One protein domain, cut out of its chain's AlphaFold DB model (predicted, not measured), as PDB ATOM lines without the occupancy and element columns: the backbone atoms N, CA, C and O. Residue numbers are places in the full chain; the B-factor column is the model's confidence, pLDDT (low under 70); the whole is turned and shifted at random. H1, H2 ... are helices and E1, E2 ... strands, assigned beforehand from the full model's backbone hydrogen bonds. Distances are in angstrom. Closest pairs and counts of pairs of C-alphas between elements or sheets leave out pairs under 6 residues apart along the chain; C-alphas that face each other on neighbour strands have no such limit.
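Overview. This is residues 208 to 299 of the 457 residues of an uncharacterized protein of Maliponia aquimaris (UniProt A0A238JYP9). A long helix, H2, makes a rod; a shorter helix, H1, and strand E1 of a small hairpin, E1 and E2, pack on its first half, while residues 277 to 299 stick out. The printed part has 92 residues, with E1, E2, H1 and H2 in that order, and is mostly helix. It is extended, with radius of gyration of the C-alphas 19.9 A, spanning 72 by 23 by 17 A.

Arrangement. E1, residues 213 to 215, and E2, residues 225 to 227, form an antiparallel hairpin; N 213 and O 227 are within hydrogen-bond range, 2.8 A. H1, residues 229 to 243, with its residues 236 to 240 alone, touches H2, residues 252 to 298, at a steep tilt of 54 degrees, opposite ways; the closest C-alphas, of Val 236 and Ala 262, are 5.9 A apart. The closest C-alphas of E1 and H2, of Leu 214 and Ser 269, are 4.4 A apart; E2 and H2 are apart. Every O i to N i+4 pair in H1 and H2 is within hydrogen-bond range.

Along the chain. E1 begins at C-alpha 213 (159.895, 184.491, 190.848). H1 is 20.9 A long and H2 67.4 A, first to last C-alpha; H2 ends at C-alpha 298 (169.044, 163.032, 155.863).

Size, cuts and confidence. The C-alphas farthest apart, of Asp 248 and Asp 299, are 71.8 A apart. The printed part has no cut and no long link. The pLDDT is under 70 at residues 208 to 210, 218 to 222, 290 and 292 to 299.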
ATOM      1  N   SER A 208     161.238 175.634 185.928       68.69
ATOM      2  CA  SER A 208     161.529 174.339 186.557       68.69
ATOM      3  C   SER A 208     161.266 174.291 188.066       68.69
ATOM      4  O   SER A 208     160.948 173.218 188.572       68.69
ATOM      5  N   ASP A 209     161.259 175.442 188.749       66.75
ATOM      6  CA  ASP A 209     160.993 175.530 190.188       66.75
ATOM      7  C   ASP A 209     159.723 176.330 190.502       66.75
ATOM      8  O   ASP A 209     159.573 177.498 190.134       66.75
ATOM      9  N   GLY A 210     158.801 175.710 191.245       61.44
ATOM     10  CA  GLY A 210     157.557 176.341 191.699       61.44
ATOM     11  C   GLY A 210     157.758 177.491 192.697       61.44
ATOM     12  O   GLY A 210     156.837 178.279 192.897       61.44
ATOM     13  N   GLU A 211     158.950 177.610 193.289       72.19
ATOM     14  CA  GLU A 211     159.281 178.597 194.328       72.19
ATOM     15  C   GLU A 211     160.138 179.779 193.840       72.19
ATOM     16  O   GLU A 211     160.565 180.603 194.652       72.19
ATOM     17  N   THR A 212     160.380 179.891 192.529       81.81
ATOM     18  CA  THR A 212     161.120 181.020 191.946       81.81
ATOM     19  C   THR A 212     160.189 182.075 191.349       81.81
ATOM     20  O   THR A 212     159.090 181.775 190.872       81.81
ATOM     21  N   PHE A 213     160.619 183.332 191.367       86.75
ATOM     22  CA  PHE A 213     159.895 184.491 190.848       86.75
ATOM     23  C   PHE A 213     160.719 185.159 189.755       86.75
ATOM     24  O   PHE A 213     161.940 185.207 189.844       86.75
ATOM     25  N   LEU A 214     160.051 185.652 188.715       87.94
ATOM     26  CA  LEU A 214     160.715 186.285 187.580       87.94
ATOM     27  C   LEU A 214     160.509 187.796 187.632       87.94
ATOM     28  O   LEU A 214     159.370 188.255 187.730       87.94
ATOM     29  N   LEU A 215     161.588 188.563 187.508       85.31
ATOM     30  CA  LEU A 215     161.527 190.005 187.269       85.31
ATOM     31  C   LEU A 215     162.073 190.350 185.880       85.31
ATOM     32  O   LEU A 215     162.855 189.576 185.324       85.31
ATOM     33  N   PRO A 216     161.651 191.481 185.286       80.44
ATOM     34  CA  PRO A 216     162.207 191.949 184.024       80.44
ATOM     35  C   PRO A 216     163.725 192.093 184.110       80.44
ATOM     36  O   PRO A 216     164.268 192.434 185.155       80.44
ATOM     37  N   ASP A 217     164.390 191.859 182.987       77.19
ATOM     38  CA  ASP A 217     165.812 192.138 182.854       77.19
ATOM     39  C   ASP A 217     166.070 193.641 182.999       77.19
ATOM     40  O   ASP A 217     165.601 194.440 182.183       77.19
ATOM     41  N   LEU A 218     166.801 194.021 184.042       67.44
ATOM     42  CA  LEU A 218     167.206 195.408 184.277       67.44
ATOM     43  C   LEU A 218     168.629 195.685 183.770       67.44
ATOM     44  O   LEU A 218     168.979 196.846 183.561       67.44
ATOM     45  N   ASP A 219     169.407 194.634 183.491       63.00
ATOM     46  CA  ASP A 219     170.835 194.718 183.160       63.00
ATOM     47  C   ASP A 219     171.114 194.588 181.651       63.00
ATOM     48  O   ASP A 219     172.265 194.632 181.210       63.00
ATOM     49  N   GLY A 220     170.072 194.433 180.826       58.31
ATOM     50  CA  GLY A 220     170.189 194.337 179.367       58.31
ATOM     51  C   GLY A 220     170.785 193.014 178.872       58.31
ATOM     52  O   GLY A 220     171.213 192.914 177.721       58.31
ATOM     53  N   THR A 221     170.808 191.992 179.727       61.62
ATOM     54  CA  THR A 221     171.245 190.626 179.410       61.62
ATOM     55  C   THR A 221     170.294 189.883 178.458       61.62
ATOM     56  O   THR A 221     170.657 188.851 177.890       61.62
ATOM     57  N   GLY A 222     169.086 190.409 178.260       65.62
ATOM     58  CA  GLY A 222     167.985 189.830 177.504       65.62
ATOM     59  C   GLY A 222     167.155 188.801 178.278       65.62
ATOM     60  O   GLY A 222     166.268 188.195 177.672       65.62
ATOM     61  N   TRP A 223     167.418 188.577 179.575       70.69
ATOM     62  CA  TRP A 223     166.820 187.478 180.347       70.69
ATOM     63  C   TRP A 223     166.214 187.918 181.686       70.69
ATOM     64  O   TRP A 223     166.838 188.694 182.403       70.69
ATOM     65  N   PRO A 224     165.029 187.395 182.064       79.94
ATOM     66  CA  PRO A 224     164.427 187.692 183.357       79.94
ATOM     67  C   PRO A 224     165.344 187.314 184.522       79.94
ATOM     68  O   PRO A 224     165.937 186.232 184.520       79.94
ATOM     69  N   LEU A 225     165.393 188.166 185.543       83.94
ATOM     70  CA  LEU A 225     166.054 187.850 186.803       83.94
ATOM     71  C   LEU A 225     165.235 186.790 187.549       83.94
ATOM     72  O   LEU A 225     164.023 186.943 187.713       83.94
ATOM     73  N   VAL A 226     165.894 185.720 187.993       85.69
ATOM     74  CA  VAL A 226     165.271 184.631 188.757       85.69
ATOM     75  C   VAL A 226     165.542 184.860 190.236       85.69
ATOM     76  O   VAL A 226     166.695 184.882 190.651       85.69
ATOM     77  N   LEU A 227     164.479 185.011 191.019       84.69
ATOM     78  CA  LEU A 227     164.539 185.261 192.454       84.69
ATOM     79  C   LEU A 227     163.977 184.085 193.246       84.69
ATOM     80  O   LEU A 227     162.926 183.534 192.919       84.69
ATOM     81  N   THR A 228     164.624 183.757 194.352       86.94
ATOM     82  CA  THR A 228     164.055 182.963 195.439       86.94
ATOM     83  C   THR A 228     163.022 183.780 196.220       86.94
ATOM     84  O   THR A 228     162.953 185.009 196.141       86.94
ATOM     85  N   LYS A 229     162.225 183.111 197.058       84.75
ATOM     86  CA  LYS A 229     161.272 183.780 197.956       84.75
ATOM     87  C   LYS A 229     161.927 184.828 198.866       84.75
ATOM     88  O   LYS A 229     161.314 185.856 199.143       84.75
ATOM     89  N   GLN A 230     163.142 184.571 199.347       86.62
ATOM     90  CA  GLN A 230     163.848 185.493 200.235       86.62
ATOM     91  C   GLN A 230     164.297 186.755 199.491       86.62
ATOM     92  O   GLN A 230     164.118 187.856 200.007       86.62
ATOM     93  N   GLU A 231     164.798 186.606 198.267       87.94
ATOM     94  CA  GLU A 231     165.187 187.736 197.416       87.94
ATOM     95  C   GLU A 231     163.961 188.540 196.960       87.94
ATOM     96  O   GLU A 231     163.996 189.766 196.950       87.94
ATOM     97  N   LEU A 232     162.822 187.883 196.702       87.00
ATOM     98  CA  LEU A 232     161.566 188.591 196.441       87.00
ATOM     99  C   LEU A 232     161.143 189.462 197.634       87.00
ATOM    100  O   LEU A 232     160.698 190.591 197.444       87.00
ATOM    101  N   ILE A 233     161.260 188.954 198.867       87.62
ATOM    102  CA  ILE A 233     160.943 189.735 200.073       87.62
ATOM    103  C   ILE A 233     161.873 190.947 200.177       87.62
ATOM    104  O   ILE A 233     161.405 192.040 200.496       87.62
ATOM    105  N   GLN A 234     163.163 190.769 199.885       88.94
ATOM    106  CA  GLN A 234     164.115 191.877 199.847       88.94
ATOM    107  C   GLN A 234     163.704 192.927 198.813       88.94
ATOM    108  O   GLN A 234     163.701 194.107 199.149       88.94
ATOM    109  N   GLU A 235     163.254 192.521 197.624       88.00
ATOM    110  CA  GLU A 235     162.814 193.481 196.607       88.00
ATOM    111  C   GLU A 235     161.500 194.186 196.931       88.00
ATOM    112  O   GLU A 235     161.345 195.381 196.667       88.00
ATOM    113  N   VAL A 236     160.554 193.490 197.564       88.00
ATOM    114  CA  VAL A 236     159.324 194.117 198.069       88.00
ATOM    115  C   VAL A 236     159.667 195.202 199.093       88.00
ATOM    116  O   VAL A 236     159.148 196.315 199.007       88.00
ATOM    117  N   MET A 237     160.560 194.899 200.039       86.12
ATOM    118  CA  MET A 237     160.984 195.850 201.070       86.12
ATOM    119  C   MET A 237     161.836 196.992 200.499       86.12
ATOM    120  O   MET A 237     161.671 198.136 200.915       86.12
ATOM    121  N   GLY A 238     162.709 196.706 199.530       84.88
ATOM    122  CA  GLY A 238     163.504 197.711 198.824       84.88
ATOM    123  C   GLY A 238     162.626 198.684 198.042       84.88
ATOM    124  O   GLY A 238     162.746 199.897 198.207       84.88
ATOM    125  N   THR A 239     161.663 198.165 197.276       84.69
ATOM    126  CA  THR A 239     160.676 198.986 196.557       84.69
ATOM    127  C   THR A 239     159.872 199.844 197.531       84.69
ATOM    128  O   THR A 239     159.700 201.040 197.306       84.69
ATOM    129  N   TYR A 240     159.435 199.264 198.654       86.62
ATOM    130  CA  TYR A 240     158.728 199.999 199.698       86.62
ATOM    131  C   TYR A 240     159.551 201.153 200.269       86.62
ATOM    132  O   TYR A 240     159.030 202.248 200.431       86.62
ATOM    133  N   PHE A 241     160.841 200.941 200.530       85.19
ATOM    134  CA  PHE A 241     161.716 201.995 201.041       85.19
ATOM    135  C   PHE A 241     161.823 203.190 200.080       85.19
ATOM    136  O   PHE A 241     161.999 204.325 200.513       85.19
ATOM    137  N   VAL A 242     161.696 202.942 198.774       83.38
ATOM    138  CA  VAL A 242     161.767 203.978 197.737       83.38
ATOM    139  C   VAL A 242     160.422 204.678 197.522       83.38
ATOM    140  O   VAL A 242     160.397 205.885 197.287       83.38
ATOM    141  N   THR A 243     159.307 203.942 197.563       84.19
ATOM    142  CA  THR A 243     157.994 204.451 197.120       84.19
ATOM    143  C   THR A 243     156.936 204.553 198.219       84.19
ATOM    144  O   THR A 243     155.856 205.083 197.967       84.19
ATOM    145  N   GLY A 244     157.192 203.991 199.399       81.25
ATOM    146  CA  GLY A 244     156.256 203.925 200.519       81.25
ATOM    147  C   GLY A 244     156.057 205.277 201.195       81.25
ATOM    148  O   GLY A 244     156.948 206.127 201.195       81.25
ATOM    149  N   THR A 245     154.871 205.480 201.775       82.56
ATOM    150  CA  THR A 245     154.518 206.747 202.433       82.56
ATOM    151  C   THR A 245     154.254 206.605 203.931       82.56
ATOM    152  O   THR A 245     154.319 207.601 204.656       82.56
ATOM    153  N   SER A 246     153.996 205.386 204.423       80.38
ATOM    154  CA  SER A 246     153.864 205.127 205.859       80.38
ATOM    155  C   SER A 246     155.226 205.028 206.558       80.38
ATOM    156  O   SER A 246     156.194 204.488 206.031       80.38
ATOM    157  N   THR A 247     155.298 205.548 207.782       75.69
ATOM    158  CA  THR A 247     156.476 205.440 208.667       75.69
ATOM    159  C   THR A 247     156.230 204.514 209.860       75.69
ATOM    160  O   THR A 247     157.171 204.171 210.572       75.69
ATOM    161  N   ASP A 248     154.982 204.075 210.053       83.56
ATOM    162  CA  ASP A 248     154.576 203.149 211.108       83.56
ATOM    163  C   ASP A 248     154.391 201.740 210.532       83.56
ATOM    164  O   ASP A 248     153.427 201.459 209.812       83.56
ATOM    165  N   VAL A 249     155.324 200.856 210.873       77.88
ATOM    166  CA  VAL A 249     155.377 199.456 210.429       77.88
ATOM    167  C   VAL A 249     154.230 198.595 210.963       77.88
ATOM    168  O   VAL A 249     153.914 197.566 210.365       77.88
ATOM    169  N   ASP A 250     153.557 199.021 212.033       80.38
ATOM    170  CA  ASP A 250     152.405 198.302 212.580       80.38
ATOM    171  C   ASP A 250     151.068 198.781 211.990       80.38
ATOM    172  O   ASP A 250     150.033 198.132 212.187       80.38
ATOM    173  N   SER A 251     151.088 199.862 211.203       85.75
ATOM    174  CA  SER A 251     149.890 200.469 210.623       85.75
ATOM    175  C   SER A 251     149.229 199.614 209.535       85.75
ATOM    176  O   SER A 251     149.870 198.909 208.748       85.75
ATOM    177  N   GLU A 252     147.904 199.734 209.431       87.81
ATOM    178  CA  GLU A 252     147.130 199.121 208.347       87.81
ATOM    179  C   GLU A 252     147.560 199.655 206.968       87.81
ATOM    180  O   GLU A 252     147.626 198.897 205.997       87.81
ATOM    181  N   THR A 253     147.950 200.932 206.897       85.94
ATOM    182  CA  THR A 253     148.486 201.564 205.686       85.94
ATOM    183  C   THR A 253     149.780 200.899 205.223       85.94
ATOM    184  O   THR A 253     149.865 200.517 204.057       85.94
ATOM    185  N   PHE A 254     150.746 200.666 206.123       86.38
ATOM    186  CA  PHE A 254     151.997 199.965 205.797       86.38
ATOM    187  C   PHE A 254     151.726 198.570 205.219       86.38
ATOM    188  O   PHE A 254     152.238 198.206 204.158       86.38
ATOM    189  N   ARG A 255     150.845 197.798 205.869       85.94
ATOM    190  CA  ARG A 255     150.468 196.450 205.404       85.94
ATOM    191  C   ARG A 255     149.815 196.482 204.020       85.94
ATOM    192  O   ARG A 255     150.090 195.610 203.196       85.94
ATOM    193  N   SER A 256     148.968 197.477 203.760       87.88
ATOM    194  CA  SER A 256     148.296 197.654 202.469       87.88
ATOM    195  C   SER A 256     149.277 198.006 201.344       87.88
ATOM    196  O   SER A 256     149.215 197.407 200.266       87.88
ATOM    197  N   GLU A 257     150.222 198.916 201.602       87.94
ATOM    198  CA  GLU A 257     151.261 199.322 200.648       87.94
ATOM    199  C   GLU A 257     152.189 198.146 200.286       87.94
ATOM    200  O   GLU A 257     152.375 197.848 199.103       87.94
ATOM    201  N   ILE A 258     152.685 197.401 201.282       89.56
ATOM    202  CA  ILE A 258     153.486 196.183 201.062       89.56
ATOM    203  C   ILE A 258     152.700 195.149 200.247       89.56
ATOM    204  O   ILE A 258     153.217 194.582 199.280       89.56
ATOM    205  N   ALA A 259     151.427 194.925 200.584       86.81
ATOM    206  CA  ALA A 259     150.576 193.994 199.852       86.81
ATOM    207  C   ALA A 259     150.311 194.441 198.403       86.81
ATOM    208  O   ALA A 259     150.106 193.596 197.528       86.81
ATOM    209  N   ALA A 260     150.274 195.744 198.116       88.19
ATOM    210  CA  ALA A 260     150.128 196.265 196.757       88.19
ATOM    211  C   ALA A 260     151.399 196.042 195.917       88.19
ATOM    212  O   ALA A 260     151.305 195.568 194.779       88.19
ATOM    213  N   ILE A 261     152.578 196.297 196.494       89.94
ATOM    214  CA  ILE A 261     153.878 196.043 195.849       89.94
ATOM    215  C   ILE A 261     154.040 194.548 195.564       89.94
ATOM    216  O   ILE A 261     154.265 194.158 194.417       89.94
ATOM    217  N   ALA A 262     153.826 193.700 196.573       88.12
ATOM    218  CA  ALA A 262     153.923 192.251 196.428       88.12
ATOM    219  C   ALA A 262     152.976 191.720 195.339       88.12
ATOM    220  O   ALA A 262     153.396 190.940 194.487       88.12
ATOM    221  N   ARG A 263     151.715 192.181 195.297       90.56
ATOM    222  CA  ARG A 263     150.762 191.797 194.239       90.56
ATOM    223  C   ARG A 263     151.239 192.191 192.844       90.56
ATOM    224  O   ARG A 263     151.052 191.418 191.907       90.56
ATOM    225  N   THR A 264     151.860 193.360 192.705       89.81
ATOM    226  CA  THR A 264     152.374 193.844 191.417       89.81
ATOM    227  C   THR A 264     153.541 192.987 190.928       89.81
ATOM    228  O   THR A 264     153.506 192.510 189.792       89.81
ATOM    229  N   LEU A 265     154.526 192.718 191.790       88.50
ATOM    230  CA  LEU A 265     155.685 191.883 191.450       88.50
ATOM    231  C   LEU A 265     155.275 190.431 191.157       88.50
ATOM    232  O   LEU A 265     155.740 189.837 190.185       88.50
ATOM    233  N   LEU A 266     154.327 189.874 191.921       88.50
ATOM    234  CA  LEU A 266     153.764 188.546 191.651       88.50
ATOM    235  C   LEU A 266     153.040 188.490 190.298       88.50
ATOM    236  O   LEU A 266     153.234 187.544 189.534       88.50
ATOM    237  N   ALA A 267     152.239 189.507 189.964       88.62
ATOM    238  CA  ALA A 267     151.547 189.577 188.678       88.62
ATOM    239  C   ALA A 267     152.524 189.699 187.494       88.62
ATOM    240  O   ALA A 267     152.297 189.081 186.449       88.62
ATOM    241  N   GLN A 268     153.615 190.455 187.657       89.06
ATOM    242  CA  GLN A 268     154.689 190.555 186.664       89.06
ATOM    243  C   GLN A 268     155.403 189.215 186.471       89.06
ATOM    244  O   GLN A 268     155.514 188.751 185.335       89.06
ATOM    245  N   SER A 269     155.792 188.557 187.565       89.56
ATOM    246  CA  SER A 269     156.398 187.223 187.536       89.56
ATOM    247  C   SER A 269     155.510 186.210 186.815       89.56
ATOM    248  O   SER A 269     155.966 185.516 185.907       89.56
ATOM    249  N   GLU A 270     154.214 186.158 187.133       88.81
ATOM    250  CA  GLU A 270     153.273 185.266 186.442       88.81
ATOM    251  C   GLU A 270     153.108 185.610 184.956       88.81
ATOM    252  O   GLU A 270     152.961 184.717 184.118       88.81
ATOM    253  N   SER A 271     153.161 186.893 184.592       89.19
ATOM    254  CA  SER A 271     153.144 187.313 183.189       89.19
ATOM    255  C   SER A 271     154.369 186.803 182.426       89.19
ATOM    256  O   SER A 271     154.220 186.222 181.349       89.19
ATOM    257  N   LEU A 272     155.566 186.946 183.004       87.88
ATOM    258  CA  LEU A 272     156.817 186.460 182.417       87.88
ATOM    259  C   LEU A 272     156.835 184.930 182.314       87.88
ATOM    260  O   LEU A 272     157.193 184.393 181.268       87.88
ATOM    261  N   LYS A 273     156.346 184.215 183.335       87.62
ATOM    262  CA  LYS A 273     156.187 182.751 183.278       87.62
ATOM    263  C   LYS A 273     155.225 182.322 182.167       87.62
ATOM    264  O   LYS A 273     155.494 181.350 181.463       87.62
ATOM    265  N   ARG A 274     154.114 183.042 181.959       87.38
ATOM    266  CA  ARG A 274     153.201 182.781 180.829       87.38
ATOM    267  C   ARG A 274     153.872 183.018 179.475       87.38
ATOM    268  O   ARG A 274     153.684 182.203 178.576       87.38
ATOM    269  N   GLN A 275     154.666 184.079 179.333       85.88
ATOM    270  CA  GLN A 275     155.429 184.345 178.108       85.88
ATOM    271  C   GLN A 275     156.472 183.252 177.840       85.88
ATOM    272  O   GLN A 275     156.535 182.741 176.726       85.88
ATOM    273  N   ALA A 276     157.219 182.818 178.860       85.31
ATOM    274  CA  ALA A 276     158.172 181.715 178.745       85.31
ATOM    275  C   ALA A 276     157.491 180.408 178.293       85.31
ATOM    276  O   ALA A 276     157.984 179.731 177.391       85.31
ATOM    277  N   ARG A 277     156.306 180.086 178.842       85.50
ATOM    278  CA  ARG A 277     155.496 178.931 178.398       85.50
ATOM    279  C   ARG A 277     155.061 179.041 176.935       85.50
ATOM    280  O   ARG A 277     155.129 178.051 176.215       85.50
ATOM    281  N   ALA A 278     154.621 180.219 176.493       84.75
ATOM    282  CA  ALA A 278     154.241 180.440 175.096       84.75
ATOM    283  C   ALA A 278     155.446 180.279 174.154       84.75
ATOM    284  O   ALA A 278     155.347 179.591 173.139       84.75
ATOM    285  N   ASN A 279     156.601 180.830 174.536       84.69
ATOM    286  CA  ASN A 279     157.837 180.716 173.768       84.69
ATOM    287  C   ASN A 279     158.321 179.266 173.654       84.69
ATOM    288  O   ASN A 279     158.818 178.882 172.601       84.69
ATOM    289  N   LEU A 280     158.157 178.444 174.698       83.94
ATOM    290  CA  LEU A 280     158.495 177.018 174.635       83.94
ATOM    291  C   LEU A 280     157.695 176.274 173.565       83.94
ATOM    292  O   LEU A 280     158.286 175.501 172.821       83.94
ATOM    293  N   ALA A 281     156.392 176.537 173.441       78.69
ATOM    294  CA  ALA A 281     155.565 175.898 172.417       78.69
ATOM    295  C   ALA A 281     156.010 176.279 170.992       78.69
ATOM    296  O   ALA A 281     156.038 175.427 170.105       78.69
ATOM    297  N   THR A 282     156.395 177.541 170.776       82.69
ATOM    298  CA  THR A 282     156.969 177.995 169.499       82.69
ATOM    299  C   THR A 282     158.318 177.333 169.228       82.69
ATOM    300  O   THR A 282     158.513 176.780 168.152       82.69
ATOM    301  N   LEU A 283     159.219 177.306 170.216       82.00
ATOM    302  CA  LEU A 283     160.527 176.659 170.087       82.00
ATOM    303  C   LEU A 283     160.402 175.154 169.817       82.00
ATOM    304  O   LEU A 283     161.146 174.630 168.998       82.00
ATOM    305  N   ASP A 284     159.456 174.463 170.458       81.75
ATOM    306  CA  ASP A 284     159.161 173.049 170.193       81.75
ATOM    307  C   ASP A 284     158.692 172.833 168.747       81.75
ATOM    308  O   ASP A 284     159.141 171.896 168.082       81.75
ATOM    309  N   ALA A 285     157.825 173.711 168.233       76.12
ATOM    310  CA  ALA A 285     157.359 173.651 166.850       76.12
ATOM    311  C   ALA A 285     158.491 173.916 165.840       76.12
ATOM    312  O   ALA A 285     158.610 173.176 164.858       76.12
ATOM    313  N   ASP A 286     159.337 174.916 166.101       77.44
ATOM    314  CA  ASP A 286     160.475 175.281 165.252       77.44
ATOM    315  C   ASP A 286     161.549 174.181 165.249       77.44
ATOM    316  O   ASP A 286     162.033 173.794 164.184       77.44
ATOM    317  N   ILE A 287     161.865 173.609 166.420       77.00
ATOM    318  CA  ILE A 287     162.754 172.445 166.563       77.00
ATOM    319  C   ILE A 287     162.198 171.269 165.764       77.00
ATOM    320  O   ILE A 287     162.910 170.730 164.923       77.00
ATOM    321  N   ALA A 288     160.923 170.912 165.943       71.56
ATOM    322  CA  ALA A 288     160.316 169.799 165.216       71.56
ATOM    323  C   ALA A 288     160.279 170.043 163.697       71.56
ATOM    324  O   ALA A 288     160.453 169.119 162.900       71.56
ATOM    325  N   GLN A 289     160.054 171.282 163.249       72.12
ATOM    326  CA  GLN A 289     160.122 171.632 161.832       72.12
ATOM    327  C   GLN A 289     161.546 171.505 161.284       72.12
ATOM    328  O   GLN A 289     161.725 170.959 160.193       72.12
ATOM    329  N   LEU A 290     162.549 171.982 162.017       69.88
ATOM    330  CA  LEU A 290     163.945 171.918 161.606       69.88
ATOM    331  C   LEU A 290     164.489 170.485 161.648       69.88
ATOM    332  O   LEU A 290     165.196 170.086 160.730       69.88
ATOM    333  N   GLU A 291     164.084 169.681 162.631       74.38
ATOM    334  CA  GLU A 291     164.352 168.242 162.700       74.38
ATOM    335  C   GLU A 291     163.681 167.490 161.554       74.38
ATOM    336  O   GLU A 291     164.307 166.612 160.976       74.38
ATOM    337  N   ARG A 292     162.461 167.860 161.141       68.00
ATOM    338  CA  ARG A 292     161.845 167.308 159.921       68.00
ATOM    339  C   ARG A 292     162.576 167.727 158.651       68.00
ATOM    340  O   ARG A 292     162.636 166.934 157.726       68.00
ATOM    341  N   ARG A 293     163.134 168.938 158.578       60.91
ATOM    342  CA  ARG A 293     163.955 169.370 157.431       60.91
ATOM    343  C   ARG A 293     165.301 168.658 157.408       60.91
ATOM    344  O   ARG A 293     165.715 168.204 156.356       60.91
ATOM    345  N   LEU A 294     165.963 168.517 158.553       62.59
ATOM    346  CA  LEU A 294     167.208 167.760 158.688       62.59
ATOM    347  C   LEU A 294     166.985 166.263 158.477       62.59
ATOM    348  O   LEU A 294     167.805 165.639 157.827       62.59
ATOM    349  N   GLY A 295     165.876 165.710 158.965       48.38
ATOM    350  CA  GLY A 295     165.460 164.322 158.767       48.38
ATOM    351  C   GLY A 295     164.967 164.049 157.348       48.38
ATOM    352  O   GLY A 295     165.290 163.017 156.790       48.38
ATOM    353  N   GLY A 296     164.279 165.000 156.715       40.81
ATOM    354  CA  GLY A 296     163.895 164.940 155.299       40.81
ATOM    355  C   GLY A 296     165.058 165.204 154.335       40.81
ATOM    356  O   GLY A 296     165.009 164.768 153.190       40.81
ATOM    357  N   ASN A 297     166.120 165.872 154.800       39.50
ATOM    358  CA  ASN A 297     167.380 166.040 154.072       39.50
ATOM    359  C   ASN A 297     168.398 164.921 154.378       39.50
ATOM    360  O   ASN A 297     169.313 164.713 153.585       39.50
ATOM    361  N   ALA A 298     168.265 164.223 155.512       33.94
ATOM    362  CA  ALA A 298     169.044 163.032 155.863       33.94
ATOM    363  C   ALA A 298     168.442 161.765 155.245       33.94
ATOM    364  O   ALA A 298     169.187 160.884 154.835       33.94
ATOM    365  N   ASP A 299     167.122 161.732 155.085       30.66
ATOM    366  CA  ASP A 299     166.379 160.677 154.419       30.66
ATOM    367  C   ASP A 299     165.402 161.313 153.429       30.66
ATOM    368  O   ASP A 299     164.218 161.521 153.707       30.66
TER     369      ASP A 299